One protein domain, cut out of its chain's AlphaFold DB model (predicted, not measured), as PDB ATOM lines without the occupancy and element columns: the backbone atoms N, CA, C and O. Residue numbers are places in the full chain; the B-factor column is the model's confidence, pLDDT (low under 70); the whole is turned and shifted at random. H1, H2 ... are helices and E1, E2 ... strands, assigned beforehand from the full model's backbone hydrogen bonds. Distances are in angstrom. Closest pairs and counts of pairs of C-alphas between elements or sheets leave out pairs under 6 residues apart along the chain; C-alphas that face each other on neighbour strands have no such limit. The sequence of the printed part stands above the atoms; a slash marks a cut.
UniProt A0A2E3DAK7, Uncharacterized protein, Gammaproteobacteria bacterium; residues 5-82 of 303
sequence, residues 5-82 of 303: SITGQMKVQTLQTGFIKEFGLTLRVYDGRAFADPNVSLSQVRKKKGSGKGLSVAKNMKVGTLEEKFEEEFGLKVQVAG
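AT A GLANCE: This is residues 5 to 82 of the 303 residues of an uncharacterized protein of Gammaproteobacteria bacterium (UniProt A0A2E3DAK7). Look for a small rounded body built on a two-stranded ribbon, E1 and E2, with helix H1 packed along E1 and helix H3 packed along E2; each strand folds back alongside the helix just before it in the chain. The short helix H2 sits at the end where H1 begins and E1 and H3 end, and from it a long link runs back to the start of H3, its residues 49 to 57 on the side away from the ribbon. The printed part has 78 residues, with three named helices and two named strands in the order H1, E1, H2, H3, E2; the sheet, E1 - E2, is antiparallel, and the class is mixed, helices and strands. The whole is compact, with a radius of gyration of the C-alphas of 11.2 A and spans of 28 by 23 by 21 A.

HOW THE PARTS SIT: Start at H1, residues 12 to 23, and take the tight link to E1, residues 26 to 31; their closest C-alphas are those of Gln 16 and Leu 27, 5.5 A apart. Go on to H2, residues 42 to 45, which is close to but not clearly touching H1, the closest C-alphas being those of Val 12 and Leu 42 at 5.8 A. The closest C-alphas of E1 and H2 are those of Asp 31 and Val 45, 5.5 A apart. Next comes H3, residues 63 to 74, which is apart from H1 and close to but not clearly touching H2, with the C-alphas of Leu 42 and Phe 74 closest at 8.0 A. A tight link then leads to E2, residues 77 to 81; the closest C-alphas of H3 and E2 are those of Glu 71 and Lys 77, 5.5 A apart. E1 and E2 are antiparallel neighbours, with 153 degrees between their directions; check N 28 and O 79 at 2.8 A and N 81 and O 26 at 2.8 A, both within hydrogen-bond range. Outside that pairing, residues 30 to 31 of E1 pair antiparallel with residues 34 to 35. In H1 and H3 every O i to N i+4 pair is within hydrogen-bond range; H2 is too short for such a pair.

IN THESE COORDINATES: Find C-alpha 12 at (72.858, 153.279, -2.961); from there H1 runs 16.3 A to Phe 23. E1 measures 16.4 A from Thr 26 to Asp 31, and H2 5.2 A from Leu 42 to Val 45. Find C-alpha 63 at (60.942, 140.112, -8.128), where H3 begins its 16.2 A to Phe 74. E2 covers 13.3 A from Lys 77 and ends at C-alpha 81, (68.348, 142.914, -13.389).

THE WHOLE: Look to the C-alphas of Gln 44 and Asn 60 for the two farthest apart, 29.4 A. The printed part runs from residue 5 to 82 with no cut. The link from H2 to H3, residues 46 to 62, is long, and the link from E1 to H2 is short. The mean pLDDT of the printed part is 83.6; in the B-factor column, residue 5, residue 8 and residues 49 to 54 are under 70.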
ATOM      1  N   SER A   5      69.013 143.469   5.490       65.75
ATOM      2  CA  SER A   5      68.348 144.479   6.324       65.75
ATOM      3  C   SER A   5      68.626 145.882   5.794       65.75
ATOM      4  O   SER A   5      69.759 146.369   5.807       65.75
ATOM      5  N   ILE A   6      67.574 146.543   5.319       70.81
ATOM      6  CA  ILE A   6      67.679 147.823   4.615       70.81
ATOM      7  C   ILE A   6      67.248 148.959   5.537       70.81
ATOM      8  O   ILE A   6      66.155 148.947   6.104       70.81
ATOM      9  N   THR A   7      68.095 149.985   5.647       70.12
ATOM     10  CA  THR A   7      67.768 151.223   6.367       70.12
ATOM     11  C   THR A   7      67.926 152.429   5.449       70.12
ATOM     12  O   THR A   7      68.849 152.506   4.643       70.12
ATOM     13  N   GLY A   8      67.055 153.432   5.584       65.56
ATOM     14  CA  GLY A   8      67.063 154.599   4.689       65.56
ATOM     15  C   GLY A   8      68.329 155.472   4.747       65.56
ATOM     16  O   GLY A   8      68.476 156.367   3.918       65.56
ATOM     17  N   GLN A   9      69.223 155.257   5.718       72.56
ATOM     18  CA  GLN A   9      70.494 155.982   5.855       72.56
ATOM     19  C   GLN A   9      71.639 155.356   5.043       72.56
ATOM     20  O   GLN A   9      72.674 155.998   4.881       72.56
ATOM     21  N   MET A  10      71.480 154.132   4.526       85.44
ATOM     22  CA  MET A  10      72.537 153.484   3.747       85.44
ATOM     23  C   MET A  10      72.727 154.145   2.373       85.44
ATOM     24  O   MET A  10      71.824 154.806   1.848       85.44
ATOM     25  N   LYS A  11      73.920 153.982   1.793       88.38
ATOM     26  CA  LYS A  11      74.223 154.435   0.429       88.38
ATOM     27  C   LYS A  11      73.599 153.508  -0.611       88.38
ATOM     28  O   LYS A  11      73.446 152.313  -0.356       88.38
ATOM     29  N   VAL A  12      73.318 154.052  -1.795       87.56
ATOM     30  CA  VAL A  12      72.858 153.279  -2.961       87.56
ATOM     31  C   VAL A  12      73.851 152.156  -3.282       87.56
ATOM     32  O   VAL A  12      73.447 151.003  -3.363       87.56
ATOM     33  N   GLN A  13      75.153 152.454  -3.334       87.44
ATOM     34  CA  GLN A  13      76.189 151.452  -3.611       87.44
ATOM     35  C   GLN A  13      76.204 150.300  -2.600       87.44
ATOM     36  O   GLN A  13      76.363 149.143  -2.980       87.44
ATOM     37  N   THR A  14      76.033 150.601  -1.309       86.44
ATOM     38  CA  THR A  14      76.017 149.581  -0.250       86.44
ATOM     39  C   THR A  14      74.835 148.636  -0.423       86.44
ATOM     40  O   THR A  14      74.992 147.431  -0.265       86.44
ATOM     41  N   LEU A  15      73.668 149.176  -0.784       87.44
ATOM     42  CA  LEU A  15      72.489 148.370  -1.079       87.44
ATOM     43  C   LEU A  15      72.731 147.466  -2.294       87.44
ATOM     44  O   LEU A  15      72.461 146.276  -2.218       87.44
ATOM     45  N   GLN A  16      73.264 148.020  -3.384       88.19
ATOM     46  CA  GLN A  16      73.533 147.267  -4.611       88.19
ATOM     47  C   GLN A  16      74.557 146.151  -4.387       88.19
ATOM     48  O   GLN A  16      74.323 145.020  -4.791       88.19
ATOM     49  N   THR A  17      75.650 146.451  -3.683       85.50
ATOM     50  CA  THR A  17      76.703 145.471  -3.371       85.50
ATOM     51  C   THR A  17      76.168 144.359  -2.473       85.50
ATOM     52  O   THR A  17      76.418 143.188  -2.734       85.50
ATOM     53  N   GLY A  18      75.403 144.713  -1.434       85.25
ATOM     54  CA  GLY A  18      74.778 143.725  -0.556       85.25
ATOM     55  C   GLY A  18      73.763 142.854  -1.292       85.25
ATOM     56  O   GLY A  18      73.697 141.660  -1.044       85.25
ATOM     57  N   PHE A  19      73.013 143.433  -2.230       88.00
ATOM     58  CA  PHE A  19      72.037 142.696  -3.026       88.00
ATOM     59  C   PHE A  19      72.700 141.720  -4.008       88.00
ATOM     60  O   PHE A  19      72.273 140.575  -4.086       88.00
ATOM     61  N   ILE A  20      73.775 142.134  -4.689       85.75
ATOM     62  CA  ILE A  20      74.569 141.239  -5.548       85.75
ATOM     63  C   ILE A  20      75.169 140.105  -4.717       85.75
ATOM     64  O   ILE A  20      75.063 138.952  -5.110       85.75
ATOM     65  N   LYS A  21      75.755 140.415  -3.553       81.19
ATOM     66  CA  LYS A  21      76.361 139.401  -2.680       81.19
ATOM     67  C   LYS A  21      75.342 138.371  -2.179       81.19
ATOM     68  O   LYS A  21      75.665 137.200  -2.083       81.19
ATOM     69  N   GLU A  22      74.136 138.811  -1.834       81.38
ATOM     70  CA  GLU A  22      73.118 137.944  -1.231       81.38
ATOM     71  C   GLU A  22      72.316 137.138  -2.269       81.38
ATOM     72  O   GLU A  22      71.877 136.025  -1.987       81.38
ATOM     73  N   PHE A  23      72.087 137.710  -3.457       84.81
ATOM     74  CA  PHE A  23      71.145 137.164  -4.446       84.81
ATOM     75  C   PHE A  23      71.759 136.903  -5.825       84.81
ATOM     76  O   PHE A  23      71.039 136.475  -6.721       84.81
ATOM     77  N   GLY A  24      73.036 137.226  -6.049       85.19
ATOM     78  CA  GLY A  24      73.696 137.064  -7.349       85.19
ATOM     79  C   GLY A  24      73.103 137.919  -8.478       85.19
ATOM     80  O   GLY A  24      73.421 137.709  -9.642       85.19
ATOM     81  N   LEU A  25      72.230 138.880  -8.162       90.38
ATOM     82  CA  LEU A  25      71.481 139.697  -9.122       90.38
ATOM     83  C   LEU A  25      71.780 141.183  -8.932       90.38
ATOM     84  O   LEU A  25      72.168 141.624  -7.851       90.38
ATOM     85  N   THR A  26      71.536 141.990  -9.962       91.25
ATOM     86  CA  THR A  26      71.763 143.437  -9.890       91.25
ATOM     87  C   THR A  26      70.496 144.177  -9.474       91.25
ATOM     88  O   THR A  26      69.441 144.036 -10.093       91.25
ATOM     89  N   LEU A  27      70.595 145.049  -8.464       93.75
ATOM     90  CA  LEU A  27      69.513 145.970  -8.105       93.75
ATOM     91  C   LEU A  27      69.727 147.347  -8.750       93.75
ATOM     92  O   LEU A  27      70.638 148.099  -8.392       93.75
ATOM     93  N   ARG A  28      68.843 147.728  -9.670       92.56
ATOM     94  CA  ARG A  28      68.799 149.074 -10.255       92.56
ATOM     95  C   ARG A  28      68.006 149.998  -9.352       92.56
ATOM     96  O   ARG A  28      66.821 149.774  -9.133       92.56
ATOM     97  N   VAL A  29      68.624 151.073  -8.876       91.19
ATOM     98  CA  VAL A  29      67.946 152.108  -8.084       91.19
ATOM     99  C   VAL A  29      67.766 153.354  -8.945       91.19
ATOM    100  O   VAL A  29      68.720 153.814  -9.568       91.19
ATOM    101  N   TYR A  30      66.555 153.913  -8.983       88.81
ATOM    102  CA  TYR A  30      66.236 155.068  -9.823       88.81
ATOM    103  C   TYR A  30      66.022 156.351  -9.021       88.81
ATOM    104  O   TYR A  30      65.241 156.380  -8.067       88.81
ATOM    105  N   ASP A  31      66.612 157.440  -9.513       85.12
ATOM    106  CA  ASP A  31      66.231 158.810  -9.187       85.12
ATOM    107  C   ASP A  31      65.484 159.426 -10.380       85.12
ATOM    108  O   ASP A  31      66.012 159.608 -11.482       85.12
ATOM    109  N   GLY A  32      64.201 159.735 -10.200       81.12
ATOM    110  CA  GLY A  32      63.408 160.273 -11.302       81.12
ATOM    111  C   GLY A  32      63.230 159.255 -12.437       81.12
ATOM    112  O   GLY A  32      62.441 158.317 -12.293       81.12
ATOM    113  N   ARG A  33      63.896 159.522 -13.567       81.00
ATOM    114  CA  ARG A  33      63.980 158.683 -14.782       81.00
ATOM    115  C   ARG A  33      65.405 158.165 -15.038       81.00
ATOM    116  O   ARG A  33      65.611 157.480 -16.031       81.00
ATOM    117  N   ALA A  34      66.363 158.538 -14.195       82.88
ATOM    118  CA  ALA A  34      67.767 158.169 -14.309       82.88
ATOM    119  C   ALA A  34      68.140 157.177 -13.203       82.88
ATOM    120  O   ALA A  34      67.411 157.034 -12.219       82.88
ATOM    121  N   PHE A  35      69.276 156.500 -13.358       87.50
ATOM    122  CA  PHE A  35      69.861 155.745 -12.255       87.50
ATOM    123  C   PHE A  35      70.312 156.691 -11.147       87.50
ATOM    124  O   PHE A  35      70.783 157.799 -11.409       87.50
ATOM    125  N   ALA A  36      70.125 156.256  -9.907       87.69
ATOM    126  CA  ALA A  36      70.579 156.986  -8.741       87.69
ATOM    127  C   ALA A  36      72.112 156.984  -8.666       87.69
ATOM    128  O   ALA A  36      72.756 155.999  -9.028       87.69
ATOM    129  N   ASP A  37      72.694 158.074  -8.164       84.81
ATOM    130  CA  ASP A  37      74.137 158.138  -7.920       84.81
ATOM    131  C   ASP A  37      74.520 157.131  -6.811       84.81
ATOM    132  O   ASP A  37      73.962 157.197  -5.709       84.81
ATOM    133  N   PRO A  38      75.471 156.209  -7.061       85.25
ATOM    134  CA  PRO A  38      75.884 155.196  -6.090       85.25
ATOM    135  C   PRO A  38      76.394 155.789  -4.764       85.25
ATOM    136  O   PRO A  38      76.275 155.152  -3.713       85.25
ATOM    137  N   ASN A  39      76.933 157.013  -4.777       86.44
ATOM    138  CA  ASN A  39      77.539 157.644  -3.604       86.44
ATOM    139  C   ASN A  39      76.539 158.346  -2.677       86.44
ATOM    140  O   ASN A  39      76.914 158.710  -1.554       86.44
ATOM    141  N   VAL A  40      75.292 158.543  -3.113       85.81
ATOM    142  CA  VAL A  40      74.266 159.222  -2.314       85.81
ATOM    143  C   VAL A  40      73.504 158.245  -1.417       85.81
ATOM    144  O   VAL A  40      73.500 157.030  -1.623       85.81
ATOM    145  N   SER A  41      72.862 158.771  -0.373       86.06
ATOM    146  CA  SER A  41      72.028 157.960   0.522       86.06
ATOM    147  C   SER A  41      70.659 157.665  -0.091       86.06
ATOM    148  O   SER A  41      70.084 158.508  -0.783       86.06
ATOM    149  N   LEU A  42      70.066 156.518   0.253       83.44
ATOM    150  CA  LEU A  42      68.695 156.167  -0.145       83.44
ATOM    151  C   LEU A  42      67.679 157.258   0.246       83.44
ATOM    152  O   LEU A  42      66.725 157.536  -0.482       83.44
ATOM    153  N   SER A  43      67.911 157.936   1.376       81.00
ATOM    154  CA  SER A  43      67.074 159.044   1.846       81.00
ATOM    155  C   SER A  43      67.045 160.272   0.927       81.00
ATOM    156  O   SER A  43      66.074 161.027   0.999       81.00
ATOM    157  N   GLN A  44      68.075 160.466   0.094       83.38
ATOM    158  CA  GLN A  44      68.169 161.557  -0.886       83.38
ATOM    159  C   GLN A  44      67.522 161.191  -2.227       83.38
ATOM    160  O   GLN A  44      67.094 162.085  -2.946       83.38
ATOM    161  N   VAL A  45      67.424 159.895  -2.534       84.75
ATOM    162  CA  VAL A  45      66.853 159.363  -3.784       84.75
ATOM    163  C   VAL A  45      65.338 159.162  -3.686       84.75
ATOM    164  O   VAL A  45      64.613 159.278  -4.675       84.75
ATOM    165  N   ARG A  46      64.824 158.835  -2.493       80.06
ATOM    166  CA  ARG A  46      63.398 158.531  -2.306       80.06
ATOM    167  C   ARG A  46      62.494 159.698  -2.712       80.06
ATOM    168  O   ARG A  46      62.706 160.845  -2.322       80.06
ATOM    169  N   LYS A  47      61.401 159.385  -3.412       74.44
ATOM    170  CA  LYS A  47      60.409 160.391  -3.845       74.44
ATOM    171  C   LYS A  47      59.350 160.694  -2.792       74.44
ATOM    172  O   LYS A  47      58.715 161.744  -2.827       74.44
ATOM    173  N   LYS A  48      59.144 159.765  -1.861       76.81
ATOM    174  CA  LYS A  48      58.177 159.873  -0.766       76.81
ATOM    175  C   LYS A  48      58.785 159.318   0.513       76.81
ATOM    176  O   LYS A  48      59.674 158.469   0.483       76.81
ATOM    177  N   LYS A  49      58.311 159.811   1.656       69.44
ATOM    178  CA  LYS A  49      58.655 159.228   2.952       69.44
ATOM    179  C   LYS A  49      57.911 157.894   3.056       69.44
ATOM    180  O   LYS A  49      56.708 157.900   3.285       69.44
ATOM    181  N   GLY A  50      58.614 156.789   2.814       66.38
ATOM    182  CA  GLY A  50      58.088 155.448   3.069       66.38
ATOM    183  C   GLY A  50      57.866 155.195   4.565       66.38
ATOM    184  O   GLY A  50      58.153 156.064   5.399       66.38
ATOM    185  N   SER A  51      57.341 154.018   4.909       69.56
ATOM    186  CA  SER A  51      57.005 153.671   6.299       69.56
ATOM    187  C   SER A  51      58.237 153.675   7.223       69.56
ATOM    188  O   SER A  51      58.122 153.976   8.414       69.56
ATOM    189  N   GLY A  52      59.429 153.433   6.659       63.31
ATOM    190  CA  GLY A  52      60.699 153.450   7.384       63.31
ATOM    191  C   GLY A  52      60.916 152.234   8.285       63.31
ATOM    192  O   GLY A  52      61.859 152.238   9.076       63.31
ATOM    193  N   LYS A  53      60.062 151.210   8.176       67.12
ATOM    194  CA  LYS A  53      60.301 149.899   8.779       67.12
ATOM    195  C   LYS A  53      61.419 149.188   8.015       67.12
ATOM    196  O   LYS A  53      61.570 149.369   6.810       67.12
ATOM    197  N   GLY A  54      62.228 148.412   8.732       66.50
ATOM    198  CA  GLY A  54      63.222 147.551   8.097       66.50
ATOM    199  C   GLY A  54      62.526 146.540   7.187       66.50
ATOM    200  O   GLY A  54      61.503 145.971   7.568       66.50
ATOM    201  N   LEU A  55      63.078 146.338   5.996       74.12
ATOM    202  CA  LEU A  55      62.640 145.303   5.067       74.12
ATOM    203  C   LEU A  55      63.597 144.124   5.193       74.12
ATOM    204  O   LEU A  55      64.806 144.328   5.149       74.12
ATOM    205  N   SER A  56      63.040 142.924   5.350       76.12
ATOM    206  CA  SER A  56      63.772 141.671   5.180       76.12
ATOM    207  C   SER A  56      63.393 141.074   3.832       76.12
ATOM    208  O   SER A  56      62.205 140.985   3.500       76.12
ATOM    209  N   VAL A  57      64.403 140.697   3.060       80.31
ATOM    210  CA  VAL A  57      64.258 140.085   1.742       80.31
ATOM    211  C   VAL A  57      64.717 138.634   1.834       80.31
ATOM    212  O   VAL A  57      65.797 138.378   2.354       80.31
ATOM    213  N   ALA A  58      63.900 137.712   1.327       78.19
ATOM    214  CA  ALA A  58      64.196 136.282   1.261       78.19
ATOM    215  C   ALA A  58      64.302 135.830  -0.205       78.19
ATOM    216  O   ALA A  58      63.627 136.401  -1.065       78.19
ATOM    217  N   LYS A  59      65.109 134.796  -0.482       75.56
ATOM    218  CA  LYS A  59      65.376 134.288  -1.846       75.56
ATOM    219  C   LYS A  59      64.111 133.807  -2.587       75.56
ATOM    220  O   LYS A  59      64.029 133.923  -3.805       75.56
ATOM    221  N   ASN A  60      63.088 133.353  -1.860       77.19
ATOM    222  CA  ASN A  60      61.791 132.941  -2.417       77.19
ATOM    223  C   ASN A  60      60.822 134.111  -2.695       77.19
ATOM    224  O   ASN A  60      59.708 133.899  -3.174       77.19
ATOM    225  N   MET A  61      61.203 135.358  -2.399       85.12
ATOM    226  CA  MET A  61      60.376 136.520  -2.715       85.12
ATOM    227  C   MET A  61      60.353 136.756  -4.227       85.12
ATOM    228  O   MET A  61      61.399 136.751  -4.871       85.12
ATOM    229  N   LYS A  62      59.167 137.007  -4.794       92.62
ATOM    230  CA  LYS A  62      59.033 137.395  -6.204       92.62
ATOM    231  C   LYS A  62      59.696 138.739  -6.483       92.62
ATOM    232  O   LYS A  62      59.583 139.658  -5.669       92.62
ATOM    233  N   VAL A  63      60.310 138.871  -7.658       92.75
ATOM    234  CA  VAL A  63      60.942 140.112  -8.128       92.75
ATOM    235  C   VAL A  63      59.958 141.280  -8.068       92.75
ATOM    236  O   VAL A  63      60.260 142.300  -7.453       92.75
ATOM    237  N   GLY A  64      58.742 141.113  -8.598       93.06
ATOM    238  CA  GLY A  64      57.724 142.168  -8.570       93.06
ATOM    239  C   GLY A  64      57.332 142.578  -7.148       93.06
ATOM    240  O   GLY A  64      57.252 143.763  -6.839       93.06
ATOM    241  N   THR A  65      57.180 141.605  -6.244       91.88
ATOM    242  CA  THR A  65      56.859 141.866  -4.832       91.88
ATOM    243  C   THR A  65      57.983 142.613  -4.118       91.88
ATOM    244  O   THR A  65      57.718 143.466  -3.271       91.88
ATOM    245  N   LEU A  66      59.241 142.312  -4.443       92.00
ATOM    246  CA  LEU A  66      60.377 143.058  -3.921       92.00
ATOM    247  C   LEU A  66      60.329 144.519  -4.387       92.00
ATOM    248  O   LEU A  66      60.405 145.421  -3.552       92.00
ATOM    249  N   GLU A  67      60.165 144.757  -5.689       93.44
ATOM    250  CA  GLU A  67      60.104 146.107  -6.268       93.44
ATOM    251  C   GLU A  67      58.991 146.957  -5.637       93.44
ATOM    252  O   GLU A  67      59.226 148.106  -5.249       93.44
ATOM    253  N   GLU A  68      57.808 146.369  -5.450       91.88
ATOM    254  CA  GLU A  68      56.674 147.004  -4.771       91.88
ATOM    255  C   GLU A  68      57.012 147.367  -3.321       91.88
ATOM    256  O   GLU A  68      56.822 148.513  -2.905       91.88
ATOM    257  N   LYS A  69      57.598 146.438  -2.554       89.00
ATOM    258  CA  LYS A  69      57.986 146.694  -1.157       89.00
ATOM    259  C   LYS A  69      59.024 147.803  -1.031       89.00
ATOM    260  O   LYS A  69      58.956 148.595  -0.093       89.00
ATOM    261  N   PHE A  70      59.967 147.914  -1.965       89.25
ATOM    262  CA  PHE A  70      60.909 149.035  -1.982       89.25
ATOM    263  C   PHE A  70      60.215 150.380  -2.212       89.25
ATOM    264  O   PHE A  70      60.565 151.386  -1.576       89.25
ATOM    265  N   GLU A  71      59.207 150.409  -3.083       88.56
ATOM    266  CA  GLU A  71      58.424 151.613  -3.321       88.56
ATOM    267  C   GLU A  71      57.552 151.978  -2.106       88.56
ATOM    268  O   GLU A  71      57.458 153.159  -1.749       88.56
ATOM    269  N   GLU A  72      56.932 151.000  -1.452       86.12
ATOM    270  CA  GLU A  72      56.065 151.208  -0.287       86.12
ATOM    271  C   GLU A  72      56.852 151.606   0.970       86.12
ATOM    272  O   GLU A  72      56.559 152.623   1.612       86.12
ATOM    273  N   GLU A  73      57.891 150.842   1.308       83.81
ATOM    274  CA  GLU A  73      58.616 150.976   2.575       83.81
ATOM    275  C   GLU A  73      59.654 152.095   2.548       83.81
ATOM    276  O   GLU A  73      59.849 152.798   3.550       83.81
ATOM    277  N   PHE A  74      60.279 152.324   1.390       83.62
ATOM    278  CA  PHE A  74      61.369 153.289   1.250       83.62
ATOM    279  C   PHE A  74      61.077 154.419   0.264       83.62
ATOM    280  O   PHE A  74      61.811 155.410   0.269       83.62
ATOM    281  N   GLY A  75      60.002 154.342  -0.528       86.31
ATOM    282  CA  GLY A  75      59.703 155.356  -1.543       86.31
ATOM    283  C   GLY A  75      60.701 155.350  -2.700       86.31
ATOM    284  O   GLY A  75      60.899 156.395  -3.331       86.31
ATOM    285  N   LEU A  76      61.357 154.210  -2.929       88.69
ATOM    286  CA  LEU A  76      62.383 154.016  -3.944       88.69
ATOM    287  C   LEU A  76      61.800 153.233  -5.108       88.69
ATOM    288  O   LEU A  76      61.209 152.180  -4.912       88.69
ATOM    289  N   LYS A  77      62.020 153.726  -6.324       91.31
ATOM    290  CA  LYS A  77      61.771 152.920  -7.511       91.31
ATOM    291  C   LYS A  77      63.012 152.075  -7.761       91.31
ATOM    292  O   LYS A  77      64.081 152.635  -8.019       91.31
ATOM    293  N   VAL A  78      62.857 150.762  -7.697       93.38
ATOM    294  CA  VAL A  78      63.928 149.811  -7.995       93.38
ATOM    295  C   VAL A  78      63.495 148.850  -9.090       93.38
ATOM    296  O   VAL A  78      62.302 148.724  -9.347       93.38
ATOM    297  N   GLN A  79      64.466 148.224  -9.747       95.00
ATOM    298  CA  GLN A  79      64.227 147.071 -10.605       95.00
ATOM    299  C   GLN A  79      65.307 146.015 -10.409       95.00
ATOM    300  O   GLN A  79      66.459 146.373 -10.164       95.00
ATOM    301  N   VAL A  80      64.951 144.742 -10.553       94.50
ATOM    302  CA  VAL A  80      65.930 143.646 -10.527       94.50
ATOM    303  C   VAL A  80      66.382 143.319 -11.949       94.50
ATOM    304  O   VAL A  80      65.573 143.154 -12.863       94.50
ATOM    305  N   ALA A  81      67.691 143.254 -12.140       91.38
ATOM    306  CA  ALA A  81      68.348 142.914 -13.389       91.38
ATOM    307  C   ALA A  81      69.240 141.682 -13.210       91.38
ATOM    308  O   ALA A  81      69.588 141.320 -12.083       91.38
ATOM    309  N   GLY A  82      69.619 141.070 -14.333       85.06
ATOM    310  CA  GLY A  82      70.627 140.010 -14.360       85.06
ATOM    311  C   GLY A  82      71.954 140.445 -13.728       85.06
ATOM    312  O   GLY A  82      72.201 141.640 -13.526       85.06
TER     313      GLY A  82